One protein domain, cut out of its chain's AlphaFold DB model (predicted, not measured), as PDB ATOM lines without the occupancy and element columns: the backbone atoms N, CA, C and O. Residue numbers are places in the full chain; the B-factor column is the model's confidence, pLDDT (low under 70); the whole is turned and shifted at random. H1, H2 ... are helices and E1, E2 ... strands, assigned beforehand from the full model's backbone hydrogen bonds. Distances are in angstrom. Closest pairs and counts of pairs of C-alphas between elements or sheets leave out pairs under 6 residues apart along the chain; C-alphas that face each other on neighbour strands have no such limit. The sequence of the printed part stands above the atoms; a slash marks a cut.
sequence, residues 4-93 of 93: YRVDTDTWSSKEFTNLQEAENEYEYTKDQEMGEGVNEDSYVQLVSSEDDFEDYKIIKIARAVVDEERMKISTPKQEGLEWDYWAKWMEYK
ATOM      1  N   TYR A   4       5.315  45.545  29.365       98.31
ATOM      2  CA  TYR A   4       5.078  44.278  28.692       98.31
ATOM      3  C   TYR A   4       5.600  44.353  27.263       98.31
ATOM      4  O   TYR A   4       5.542  45.419  26.654       98.31
ATOM      5  N   ARG A   5       6.091  43.245  26.724       98.00
ATOM      6  CA  ARG A   5       6.387  43.115  25.293       98.00
ATOM      7  C   ARG A   5       6.254  41.657  24.877       98.00
ATOM      8  O   ARG A   5       6.243  40.765  25.731       98.00
ATOM      9  N   VAL A   6       6.144  41.448  23.579       98.50
ATOM     10  CA  VAL A   6       6.131  40.133  22.957       98.50
ATOM     11  C   VAL A   6       7.503  39.889  22.356       98.50
ATOM     12  O   VAL A   6       8.000  40.735  21.618       98.50
ATOM     13  N   ASP A   7       8.103  38.751  22.680       98.00
ATOM     14  CA  ASP A   7       9.377  38.317  22.116       98.00
ATOM     15  C   ASP A   7       9.164  37.038  21.304       98.00
ATOM     16  O   ASP A   7       8.452  36.127  21.737       98.00
ATOM     17  N   THR A   8       9.815  36.967  20.151       97.50
ATOM     18  CA  THR A   8      10.018  35.750  19.361       97.50
ATOM     19  C   THR A   8      11.496  35.367  19.394       97.50
ATOM     20  O   THR A   8      12.296  35.972  20.118       97.50
ATOM     21  N   ASP A   9      11.881  34.337  18.648       94.38
ATOM     22  CA  ASP A   9      13.274  33.920  18.476       94.38
ATOM     23  C   ASP A   9      14.118  34.943  17.699       94.38
ATOM     24  O   ASP A   9      15.338  34.986  17.862       94.38
ATOM     25  N   THR A  10      13.485  35.810  16.902       93.06
ATOM     26  CA  THR A  10      14.187  36.772  16.032       93.06
ATOM     27  C   THR A  10      13.818  38.235  16.265       93.06
ATOM     28  O   THR A  10      14.527  39.124  15.783       93.06
ATOM     29  N   TRP A  11      12.744  38.520  17.002       95.25
ATOM     30  CA  TRP A  11      12.188  39.866  17.105       95.25
ATOM     31  C   TRP A  11      11.555  40.151  18.471       95.25
ATOM     32  O   TRP A  11      11.101  39.256  19.178       95.25
ATOM     33  N   SER A  12      11.496  41.434  18.825       97.00
ATOM     34  CA  SER A  12      10.760  41.939  19.983       97.00
ATOM     35  C   SER A  12       9.809  43.045  19.551       97.00
ATOM     36  O   SER A  12      10.189  43.953  18.804       97.00
ATOM     37  N   SER A  13       8.590  43.014  20.077       97.44
ATOM     38  CA  SER A  13       7.601  44.062  19.862       97.44
ATOM     39  C   SER A  13       7.994  45.373  20.531       97.44
ATOM     40  O   SER A  13       8.887  45.449  21.378       97.44
ATOM     41  N   LYS A  14       7.231  46.424  20.220       96.88
ATOM     42  CA  LYS A  14       7.209  47.623  21.064       96.88
ATOM     43  C   LYS A  14       6.791  47.270  22.497       96.88
ATOM     44  O   LYS A  14       6.164  46.242  22.748       96.88
ATOM     45  N   GLU A  15       7.091  48.173  23.418       97.62
ATOM     46  CA  GLU A  15       6.685  48.052  24.812       97.62
ATOM     47  C   GLU A  15       5.257  48.562  25.020       97.62
ATOM     48  O   GLU A  15       4.841  49.580  24.460       97.62
ATOM     49  N   PHE A  16       4.526  47.882  25.891       97.81
ATOM     50  CA  PHE A  16       3.167  48.209  26.285       97.81
ATOM     51  C   PHE A  16       3.109  48.454  27.790       97.81
ATOM     52  O   PHE A  16       3.788  47.800  28.582       97.81
ATOM     53  N   THR A  17       2.255  49.382  28.207       96.88
ATOM     54  CA  THR A  17       1.964  49.640  29.627       96.88
ATOM     55  C   THR A  17       0.673  48.959  30.081       96.88
ATOM     56  O   THR A  17       0.414  48.849  31.280       96.88
ATOM     57  N   ASN A  18      -0.122  48.463  29.128       96.62
ATOM     58  CA  ASN A  18      -1.364  47.740  29.344       96.62
ATOM     59  C   ASN A  18      -1.182  46.261  28.974       96.62
ATOM     60  O   ASN A  18      -0.776  45.939  27.858       96.62
ATOM     61  N   LEU A  19      -1.516  45.364  29.906       96.56
ATOM     62  CA  LEU A  19      -1.424  43.921  29.683       96.56
ATOM     63  C   LEU A  19      -2.345  43.453  28.548       96.56
ATOM     64  O   LEU A  19      -1.928  42.631  27.747       96.56
ATOM     65  N   GLN A  20      -3.558  43.999  28.443       97.81
ATOM     66  CA  GLN A  20      -4.522  43.607  27.414       97.81
ATOM     67  C   GLN A  20      -4.012  43.919  26.003       97.81
ATOM     68  O   GLN A  20      -4.217  43.132  25.085       97.81
ATOM     69  N   GLU A  21      -3.347  45.062  25.820       98.12
ATOM     70  CA  GLU A  21      -2.756  45.414  24.524       98.12
ATOM     71  C   GLU A  21      -1.611  44.461  24.168       98.12
ATOM     72  O   GLU A  21      -1.526  44.013  23.029       98.12
ATOM     73  N   ALA A  22      -0.788  44.092  25.151       98.06
ATOM     74  CA  ALA A  22       0.296  43.137  24.957       98.06
ATOM     75  C   ALA A  22      -0.209  41.704  24.697       98.06
ATOM     76  O   ALA A  22       0.395  40.973  23.921       98.06
ATOM     77  N   GLU A  23      -1.325  41.297  25.311       98.19
ATOM     78  CA  GLU A  23      -1.981  40.015  25.021       98.19
ATOM     79  C   GLU A  23      -2.565  39.979  23.605       98.19
ATOM     80  O   GLU A  23      -2.461  38.957  22.933       98.19
ATOM     81  N   ASN A  24      -3.133  41.089  23.128       98.25
ATOM     82  CA  ASN A  24      -3.618  41.176  21.751       98.25
ATOM     83  C   ASN A  24      -2.461  41.085  20.745       98.25
ATOM     84  O   ASN A  24      -2.587  40.388  19.742       98.25
ATOM     85  N   GLU A  25      -1.342  41.763  21.023       98.44
ATOM     86  CA  GLU A  25      -0.125  41.650  20.210       98.44
ATOM     87  C   GLU A  25       0.399  40.209  20.212       98.44
ATOM     88  O   GLU A  25       0.731  39.682  19.161       98.44
ATOM     89  N   TYR A  26       0.401  39.540  21.367       98.38
ATOM     90  CA  TYR A  26       0.866  38.158  21.499       98.38
ATOM     91  C   TYR A  26       0.076  37.182  20.612       98.38
ATOM     92  O   TYR A  26       0.676  36.375  19.901       98.38
ATOM     93  N   GLU A  27      -1.258  37.262  20.623       98.25
ATOM     94  CA  GLU A  27      -2.095  36.420  19.756       98.25
ATOM     95  C   GLU A  27      -1.901  36.764  18.276       98.25
ATOM     96  O   GLU A  27      -1.793  35.867  17.442       98.25
ATOM     97  N   TYR A  28      -1.777  38.054  17.953       97.94
ATOM     98  CA  TYR A  28      -1.493  38.490  16.589       97.94
ATOM     99  C   TYR A  28      -0.149  37.944  16.081       97.94
ATOM    100  O   TYR A  28      -0.090  37.384  14.989       97.94
ATOM    101  N   THR A  29       0.918  38.045  16.878       98.00
ATOM    102  CA  THR A  29       2.247  37.535  16.520       98.00
ATOM    103  C   THR A  29       2.225  36.023  16.310       98.00
ATOM    104  O   THR A  29       2.784  35.549  15.327       98.00
ATOM    105  N   LYS A  30       1.522  35.255  17.152       97.56
ATOM    106  CA  LYS A  30       1.359  33.802  16.951       97.56
ATOM    107  C   LYS A  30       0.764  33.446  15.590       97.56
ATOM    108  O   LYS A  30       1.206  32.472  14.979       97.56
ATOM    109  N   ASP A  31      -0.251  34.183  15.149       97.19
ATOM    110  CA  ASP A  31      -0.903  33.942  13.862       97.19
ATOM    111  C   ASP A  31       0.003  34.337  12.688       97.19
ATOM    112  O   ASP A  31       0.022  33.646  11.669       97.19
ATOM    113  N   GLN A  32       0.781  35.418  12.832       96.56
ATOM    114  CA  GLN A  32       1.772  35.829  11.832       96.56
ATOM    115  C   GLN A  32       2.887  34.789  11.679       96.56
ATOM    116  O   GLN A  32       3.070  34.270  10.581       96.56
ATOM    117  N   GLU A  33       3.556  34.417  12.772       96.00
ATOM    118  CA  GLU A  33       4.650  33.432  12.771       96.00
ATOM    119  C   GLU A  33       4.190  32.085  12.190       96.00
ATOM    120  O   GLU A  33       4.841  31.504  11.325       96.00
ATOM    121  N   MET A  34       3.004  31.604  12.587       94.69
ATOM    122  CA  MET A  34       2.442  30.361  12.042       94.69
ATOM    123  C   MET A  34       2.153  30.456  10.533       94.69
ATOM    124  O   MET A  34       2.273  29.459   9.821       94.69
ATOM    125  N   GLY A  35       1.757  31.634  10.046       92.75
ATOM    126  CA  GLY A  35       1.500  31.879   8.627       92.75
ATOM    127  C   GLY A  35       2.770  31.959   7.778       92.75
ATOM    128  O   GLY A  35       2.753  31.521   6.626       92.75
ATOM    129  N   GLU A  36       3.857  32.487   8.339       92.12
ATOM    130  CA  GLU A  36       5.170  32.581   7.682       92.12
ATOM    131  C   GLU A  36       5.962  31.268   7.736       92.12
ATOM    132  O   GLU A  36       6.845  31.042   6.907       92.12
ATOM    133  N   GLY A  37       5.584  30.376   8.650       92.31
ATOM    134  CA  GLY A  37       6.193  29.070   8.842       92.31
ATOM    135  C   GLY A  37       7.093  29.057  10.072       92.31
ATOM    136  O   GLY A  37       7.951  29.914  10.254       92.31
ATOM    137  N   VAL A  38       6.915  28.036  10.904       94.69
ATOM    138  CA  VAL A  38       7.635  27.868  12.172       94.69
ATOM    139  C   VAL A  38       8.549  26.650  12.134       94.69
ATOM    140  O   VAL A  38       8.338  25.722  11.349       94.69
ATOM    141  N   ASN A  39       9.553  26.642  13.010       93.25
ATOM    142  CA  ASN A  39      10.407  25.492  13.284       93.25
ATOM    143  C   ASN A  39      10.308  25.048  14.756       93.25
ATOM    144  O   ASN A  39       9.550  25.621  15.533       93.25
ATOM    145  N   GLU A  40      11.037  24.000  15.143       91.25
ATOM    146  CA  GLU A  40      11.002  23.447  16.508       91.25
ATOM    147  C   GLU A  40      11.547  24.391  17.595       91.25
ATOM    148  O   GLU A  40      11.207  24.236  18.770       91.25
ATOM    149  N   ASP A  41      12.345  25.385  17.204       93.94
ATOM    150  CA  ASP A  41      12.891  26.411  18.090       93.94
ATOM    151  C   ASP A  41      11.997  27.662  18.153       93.94
ATOM    152  O   ASP A  41      12.158  28.484  19.060       93.94
ATOM    153  N   SER A  42      11.030  27.805  17.238       96.75
ATOM    154  CA  SER A  42      10.134  28.959  17.187       96.75
ATOM    155  C   SER A  42       9.284  29.068  18.454       96.75
ATOM    156  O   SER A  42       8.613  28.123  18.896       96.75
ATOM    157  N   TYR A  43       9.256  30.273  19.015       97.69
ATOM    158  CA  TYR A  43       8.420  30.611  20.154       97.69
ATOM    159  C   TYR A  43       7.824  32.006  20.007       97.69
ATOM    160  O   TYR A  43       8.377  32.879  19.348       97.69
ATOM    161  N   VAL A  44       6.721  32.224  20.714       98.31
ATOM    162  CA  VAL A  44       6.193  33.555  21.005       98.31
ATOM    163  C   VAL A  44       5.993  33.620  22.507       98.31
ATOM    164  O   VAL A  44       5.350  32.745  23.084       98.31
ATOM    165  N   GLN A  45       6.548  34.627  23.171       98.31
ATOM    166  CA  GLN A  45       6.386  34.808  24.609       98.31
ATOM    167  C   GLN A  45       5.932  36.219  24.948       98.31
ATOM    168  O   GLN A  45       6.421  37.200  24.399       98.31
ATOM    169  N   LEU A  46       5.015  36.317  25.902       98.44
ATOM    170  CA  LEU A  46       4.640  37.568  26.534       98.44
ATOM    171  C   LEU A  46       5.440  37.705  27.826       98.44
ATOM    172  O   LEU A  46       5.314  36.878  28.734       98.44
ATOM    173  N   VAL A  47       6.231  38.765  27.926       98.12
ATOM    174  CA  VAL A  47       7.090  39.032  29.080       98.12
ATOM    175  C   VAL A  47       6.687  40.321  29.786       98.12
ATOM    176  O   VAL A  47       6.025  41.188  29.214       98.12
ATOM    177  N   SER A  48       7.095  40.459  31.045       98.00
ATOM    178  CA  SER A  48       7.022  41.725  31.775       98.00
ATOM    179  C   SER A  48       8.310  42.063  32.496       98.00
ATOM    180  O   SER A  48       9.012  41.171  32.964       98.00
ATOM    181  N   SER A  49       8.561  43.357  32.634       97.44
ATOM    182  CA  SER A  49       9.729  43.910  33.311       97.44
ATOM    183  C   SER A  49       9.334  45.153  34.116       97.44
ATOM    184  O   SER A  49       8.307  45.790  33.848       97.44
ATOM    185  N   GLU A  50      10.131  45.477  35.134       96.31
ATOM    186  CA  GLU A  50      10.030  46.723  35.904       96.31
ATOM    187  C   GLU A  50      11.229  47.666  35.680       96.31
ATOM    188  O   GLU A  50      11.176  48.809  36.146       96.31
ATOM    189  N   ASP A  51      12.238  47.208  34.932       93.88
ATOM    190  CA  ASP A  51      13.586  47.762  34.736       93.88
ATOM    191  C   ASP A  51      13.991  47.809  33.247       93.88
ATOM    192  O   ASP A  51      15.117  47.499  32.878       93.88
ATOM    193  N   ASP A  52      13.056  48.187  32.370       91.50
ATOM    194  CA  ASP A  52      13.309  48.365  30.927       91.50
ATOM    195  C   ASP A  52      13.893  47.114  30.228       91.50
ATOM    196  O   ASP A  52      14.627  47.203  29.246       91.50
ATOM    197  N   PHE A  53      13.484  45.935  30.709       92.69
ATOM    198  CA  PHE A  53      13.869  44.604  30.233       92.69
ATOM    199  C   PHE A  53      15.359  44.267  30.392       92.69
ATOM    200  O   PHE A  53      15.853  43.405  29.662       92.69
ATOM    201  N   GLU A  54      16.059  44.887  31.353       91.62
ATOM    202  CA  GLU A  54      17.333  44.345  31.852       91.62
ATOM    203  C   GLU A  54      17.108  42.963  32.486       91.62
ATOM    204  O   GLU A  54      17.784  42.006  32.109       91.62
ATOM    205  N   ASP A  55      16.074  42.834  33.327       93.50
ATOM    206  CA  ASP A  55      15.483  41.566  33.743       93.50
ATOM    207  C   ASP A  55      14.010  41.471  33.310       93.50
ATOM    208  O   ASP A  55      13.268  42.452  33.193       93.50
ATOM    209  N   TYR A  56      13.526  40.250  33.081       95.75
ATOM    210  CA  TYR A  56      12.116  40.040  32.759       95.75
ATOM    211  C   TYR A  56      11.564  38.720  33.291       95.75
ATOM    212  O   TYR A  56      12.274  37.764  33.596       95.75
ATOM    213  N   LYS A  57      10.236  38.676  33.398       96.75
ATOM    214  CA  LYS A  57       9.456  37.491  33.761       96.75
ATOM    215  C   LYS A  57       8.556  37.106  32.602       96.75
ATOM    216  O   LYS A  57       7.788  37.943  32.125       96.75
ATOM    217  N   ILE A  58       8.615  35.842  32.201       97.56
ATOM    218  CA  ILE A  58       7.683  35.263  31.233       97.56
ATOM    219  C   ILE A  58       6.314  35.132  31.905       97.56
ATOM    220  O   ILE A  58       6.206  34.594  33.005       97.56
ATOM    221  N   ILE A  59       5.284  35.676  31.258       97.12
ATOM    222  CA  ILE A  59       3.879  35.579  31.678       97.12
ATOM    223  C   ILE A  59       3.185  34.443  30.927       97.12
ATOM    224  O   ILE A  59       2.362  33.737  31.501       97.12
ATOM    225  N   LYS A  60       3.469  34.315  29.628       96.94
ATOM    226  CA  LYS A  60       2.978  33.238  28.762       96.94
ATOM    227  C   LYS A  60       4.024  32.928  27.707       96.94
ATOM    228  O   LYS A  60       4.729  33.835  27.267       96.94
ATOM    229  N   ILE A  61       4.083  31.677  27.274       97.94
ATOM    230  CA  ILE A  61       4.906  31.258  26.142       97.94
ATOM    231  C   ILE A  61       4.167  30.209  25.316       97.94
ATOM    232  O   ILE A  61       3.646  29.235  25.857       97.94
ATOM    233  N   ALA A  62       4.151  30.400  24.004       98.19
ATOM    234  CA  ALA A  62       3.769  29.414  23.012       98.19
ATOM    235  C   ALA A  62       5.040  28.895  22.340       98.19
ATOM    236  O   ALA A  62       5.867  29.681  21.886       98.19
ATOM    237  N   ARG A  63       5.191  27.572  22.272       97.69
ATOM    238  CA  ARG A  63       6.258  26.920  21.501       97.69
ATOM    239  C   ARG A  63       5.659  26.140  20.349       97.69
ATOM    240  O   ARG A  63       4.625  25.486  20.532       97.69
ATOM    241  N   ALA A  64       6.286  26.237  19.186       96.69
ATOM    242  CA  ALA A  64       5.867  25.480  18.025       96.69
ATOM    243  C   ALA A  64       6.204  24.005  18.251       96.69
ATOM    244  O   ALA A  64       7.296  23.648  18.688       96.69
ATOM    245  N   VAL A  65       5.233  23.135  17.992       96.62
ATOM    246  CA  VAL A  65       5.417  21.684  18.032       96.62
ATOM    247  C   VAL A  65       4.764  21.058  16.814       96.62
ATOM    248  O   VAL A  65       3.781  21.584  16.283       96.62
ATOM    249  N   VAL A  66       5.275  19.903  16.396       96.06
ATOM    250  CA  VAL A  66       4.642  19.106  15.342       96.06
ATOM    251  C   VAL A  66       3.247  18.674  15.801       96.06
ATOM    252  O   VAL A  66       3.057  18.153  16.904       96.06
ATOM    253  N   ASP A  67       2.251  18.869  14.942       96.19
ATOM    254  CA  ASP A  67       0.901  18.372  15.165       96.19
ATOM    255  C   ASP A  67       0.785  16.909  14.723       96.19
ATOM    256  O   ASP A  67       0.242  16.582  13.667       96.19
ATOM    257  N   GLU A  68       1.313  16.017  15.562       95.81
ATOM    258  CA  GLU A  68       1.331  14.560  15.360       95.81
ATOM    259  C   GLU A  68      -0.053  13.962  15.056       95.81
ATOM    260  O   GLU A  68      -0.169  12.950  14.367       95.81
ATOM    261  N   GLU A  69      -1.125  14.560  15.576       96.25
ATOM    262  CA  GLU A  69      -2.490  14.087  15.328       96.25
ATOM    263  C   GLU A  69      -2.922  14.395  13.898       96.25
ATOM    264  O   GLU A  69      -3.430  13.513  13.205       96.25
ATOM    265  N   ARG A  70      -2.654  15.618  13.430       95.75
ATOM    266  CA  ARG A  70      -2.953  16.020  12.056       95.75
ATOM    267  C   ARG A  70      -2.039  15.325  11.053       95.75
ATOM    268  O   ARG A  70      -2.526  14.847  10.034       95.75
ATOM    269  N   MET A  71      -0.761  15.152  11.390       95.69
ATOM    270  CA  MET A  71       0.211  14.404  10.582       95.69
ATOM    271  C   MET A  71      -0.191  12.940  10.333       95.69
ATOM    272  O   MET A  71       0.183  12.377   9.306       95.69
ATOM    273  N   LYS A  72      -0.978  12.315  11.224       96.50
ATOM    274  CA  LYS A  72      -1.535  10.962  11.004       96.50
ATOM    275  C   LYS A  72      -2.682  10.929   9.994       96.50
ATOM    276  O   LYS A  72      -2.977   9.860   9.463       96.50
ATOM    277  N   ILE A  73      -3.352  12.060   9.769       96.75
ATOM    278  CA  ILE A  73      -4.456  12.190   8.812       96.75
ATOM    279  C   ILE A  73      -3.887  12.476   7.422       96.75
ATOM    280  O   ILE A  73      -4.205  11.773   6.464       96.75
ATOM    281  N   SER A  74      -3.040  13.497   7.330       95.75
ATOM    282  CA  SER A  74      -2.402  13.954   6.097       95.75
ATOM    283  C   SER A  74      -1.143  14.756   6.422       95.75
ATOM    284  O   SER A  74      -1.029  15.363   7.486       95.75
ATOM    285  N   THR A  75      -0.201  14.821   5.488       94.31
ATOM    286  CA  THR A  75       0.893  15.802   5.530       94.31
ATOM    287  C   THR A  75       0.514  17.054   4.735       94.31
ATOM    288  O   THR A  75      -0.297  16.954   3.808       94.31
ATOM    289  N   PRO A  76       1.117  18.229   5.004       94.75
ATOM    290  CA  PRO A  76       0.847  19.416   4.193       94.75
ATOM    291  C   PRO A  76       1.126  19.173   2.701       94.75
ATOM    292  O   PRO A  76       0.328  19.564   1.851       94.75
ATOM    293  N   LYS A  77       2.187  18.420   2.375       95.25
ATOM    294  CA  LYS A  77       2.495  18.006   0.994       95.25
ATOM    295  C   LYS A  77       1.390  17.170   0.345       95.25
ATOM    296  O   LYS A  77       1.125  17.343  -0.840       95.25
ATOM    297  N   GLN A  78       0.737  16.275   1.091       96.38
ATOM    298  CA  GLN A  78      -0.410  15.508   0.580       96.38
ATOM    299  C   GLN A  78      -1.622  16.403   0.286       96.38
ATOM    300  O   GLN A  78      -2.421  16.067  -0.586       96.38
ATOM    301  N   GLU A  79      -1.732  17.544   0.964       95.88
ATOM    302  CA  GLU A  79      -2.753  18.569   0.711       95.88
ATOM    303  C   GLU A  79      -2.315  19.626  -0.321       95.88
ATOM    304  O   GLU A  79      -3.048  20.576  -0.580       95.88
ATOM    305  N   GLY A  80      -1.149  19.453  -0.955       95.69
ATOM    306  CA  GLY A  80      -0.646  20.358  -1.992       95.69
ATOM    307  C   GLY A  80       0.011  21.635  -1.463       95.69
ATOM    308  O   GLY A  80       0.132  22.600  -2.213       95.69
ATOM    309  N   LEU A  81       0.428  21.653  -0.194       93.12
ATOM    310  CA  LEU A  81       1.188  22.748   0.415       93.12
ATOM    311  C   LEU A  81       2.698  22.474   0.368       93.12
ATOM    312  O   LEU A  81       3.137  21.331   0.246       93.12
ATOM    313  N   GLU A  82       3.499  23.532   0.506       93.12
ATOM    314  CA  GLU A  82       4.967  23.451   0.431       93.12
ATOM    315  C   GLU A  82       5.632  23.032   1.756       93.12
ATOM    316  O   GLU A  82       6.801  22.651   1.768       93.12
ATOM    317  N   TRP A  83       4.884  23.049   2.862       92.12
ATOM    318  CA  TRP A  83       5.388  22.757   4.204       92.12
ATOM    319  C   TRP A  83       5.700  21.272   4.427       92.12
ATOM    320  O   TRP A  83       5.032  20.382   3.898       92.12
ATOM    321  N   ASP A  84       6.696  20.988   5.266       92.06
ATOM    322  CA  ASP A  84       7.119  19.614   5.560       92.06
ATOM    323  C   ASP A  84       6.224  18.906   6.587       92.06
ATOM    324  O   ASP A  84       6.001  17.696   6.484       92.06
ATOM    325  N   TYR A  85       5.681  19.646   7.554       93.88
ATOM    326  CA  TYR A  85       4.848  19.113   8.629       93.88
ATOM    327  C   TYR A  85       3.782  20.117   9.066       93.88
ATOM    328  O   TYR A  85       3.901  21.321   8.850       93.88
ATOM    329  N   TRP A  86       2.719  19.608   9.683       95.94
ATOM    330  CA  TRP A  86       1.758  20.445  10.389       95.94
ATOM    331  C   TRP A  86       2.330  20.865  11.734       95.94
ATOM    332  O   TRP A  86       2.849  20.023  12.464       95.94
ATOM    333  N   ALA A  87       2.189  22.140  12.076       96.38
ATOM    334  CA  ALA A  87       2.597  22.681  13.362       96.38
ATOM    335  C   ALA A  87       1.385  23.183  14.157       96.38
ATOM    336  O   ALA A  87       0.349  23.540  13.591       96.38
ATOM    337  N   LYS A  88       1.529  23.217  15.482       96.69
ATOM    338  CA  LYS A  88       0.594  23.870  16.404       96.69
ATOM    339  C   LYS A  88       1.341  24.558  17.537       96.69
ATOM    340  O   LYS A  88       2.459  24.178  17.877       96.69
ATOM    341  N   TRP A  89       0.692  25.538  18.152       97.44
ATOM    342  CA  TRP A  89       1.196  26.174  19.362       97.44
ATOM    343  C   TRP A  89       0.868  25.332  20.595       97.44
ATOM    344  O   TRP A  89      -0.289  24.977  20.827       97.44
ATOM    345  N   MET A  90       1.881  25.042  21.412       97.06
ATOM    346  CA  MET A  90       1.701  24.531  22.768       97.06
ATOM    347  C   MET A  90       1.964  25.655  23.768       97.06
ATOM    348  O   MET A  90       3.070  26.191  23.820       97.06
ATOM    349  N   GLU A  91       0.939  26.016  24.539       95.44
ATOM    350  CA  GLU A  91       0.986  27.149  25.463       95.44
ATOM    351  C   GLU A  91       1.302  26.749  26.903       95.44
ATOM    352  O   GLU A  91       0.754  25.785  27.443       95.44
ATOM    353  N   TYR A  92       2.117  27.580  27.547       93.19
ATOM    354  CA  TYR A  92       2.495  27.498  28.949       93.19
ATOM    355  C   TYR A  92       2.284  28.864  29.615       93.19
ATOM    356  O   TYR A  92       2.452  29.911  28.982       93.19
ATOM    357  N   LYS A  93       1.899  28.845  30.893       84.69
ATOM    358  CA  LYS A  93       1.694  30.029  31.740       84.69
ATOM    359  C   LYS A  93       2.646  29.991  32.924       84.69
ATOM    360  O   LYS A  93       2.901  28.864  33.406       84.69
TER     361      LYS A  93
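What this domain is: This is residues 4 to 93 of the 93 residues of an uncharacterized protein of Bacillus sp. 7586-K (UniProt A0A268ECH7). A long, narrow domain is built on an antiparallel sheet of four strands, with the long helix H1 running along one face over the E1 and E2 side and the other face bare of helices. At one end of the length, beyond the ends of E3 and E4 that meet there, residues 67 to 86 make a small head with the two short helices H2 and H3. The printed part has 90 residues, with three named helices and four named strands in the order E1 H1 E2 E3 H2 H3 E4; the sheet's order is E1 - E2 - E3 - E4, and the class is mixed, helices and strands. The whole is a rod of 48 by 21 by 19 A, only just loose and close to compact, with a radius of gyration of the C-alphas of 15.0 A.

Where its parts are: In the sheet, E1 is residues 4 to 8, beginning at C-alpha 4 at (5.078, 44.278, 28.692). E2 is residues 43 to 49, 18.8 A long. E3, residues 57 to 66, is 26.5 A long and bends by 55 degrees at residue 60. E4, residues 87 to 92, is 16.3 A long and ends at C-alpha 92 at (2.495, 27.498, 28.949). H1, residues 19 to 36, is 25.6 A long and begins at C-alpha 19 at (-1.424, 43.921, 29.683). H2 is residues 68 to 71 and H3 residues 76 to 79.

How they stand to each other: E1 and E2 are antiparallel at 153 degrees, with N 7 and O 45 2.9 A apart, within hydrogen-bond range. E2 and E3 form a hairpin at 179 degrees, with N 46 and O 60 at 2.8 A. E3 and E4 are antiparallel at 153 degrees, with N 63 and O 90 at 3.0 A. E1 and E4 are the edge strands. With H1 on one face, sheet and helix make two layers. H1 has a height over the sheet of 8.0 A and lies over E2, running along the strands at 17 degrees to E2 on the local plane. The closest C-alphas of H1 and E1 are those of Val 6 and Tyr 26, 5.8 A apart; those of H1 and E2 are Lys 30 and Val 44, 6.3 A. H2 only grazes the sheet with residues 68 to 71 and is near E4. H3 is not on the sheet, and H2 and H3 are apart. In H1 every O i to N i+4 pair is within hydrogen-bond range; H2 and H3 are too short for such a pair, and of one O i to N i+3 pair each, 0 are within range in H2 and 1 in H3.

The domain as a whole: The two C-alphas farthest apart, those of Asp 51 and Gln 78, are 49.0 A from each other. The printed part has no cut, and no link is long; E3 to H2 and H2 to H3 are tight. The mean pLDDT of the printed part is 96.0, and no printed residue is under 70.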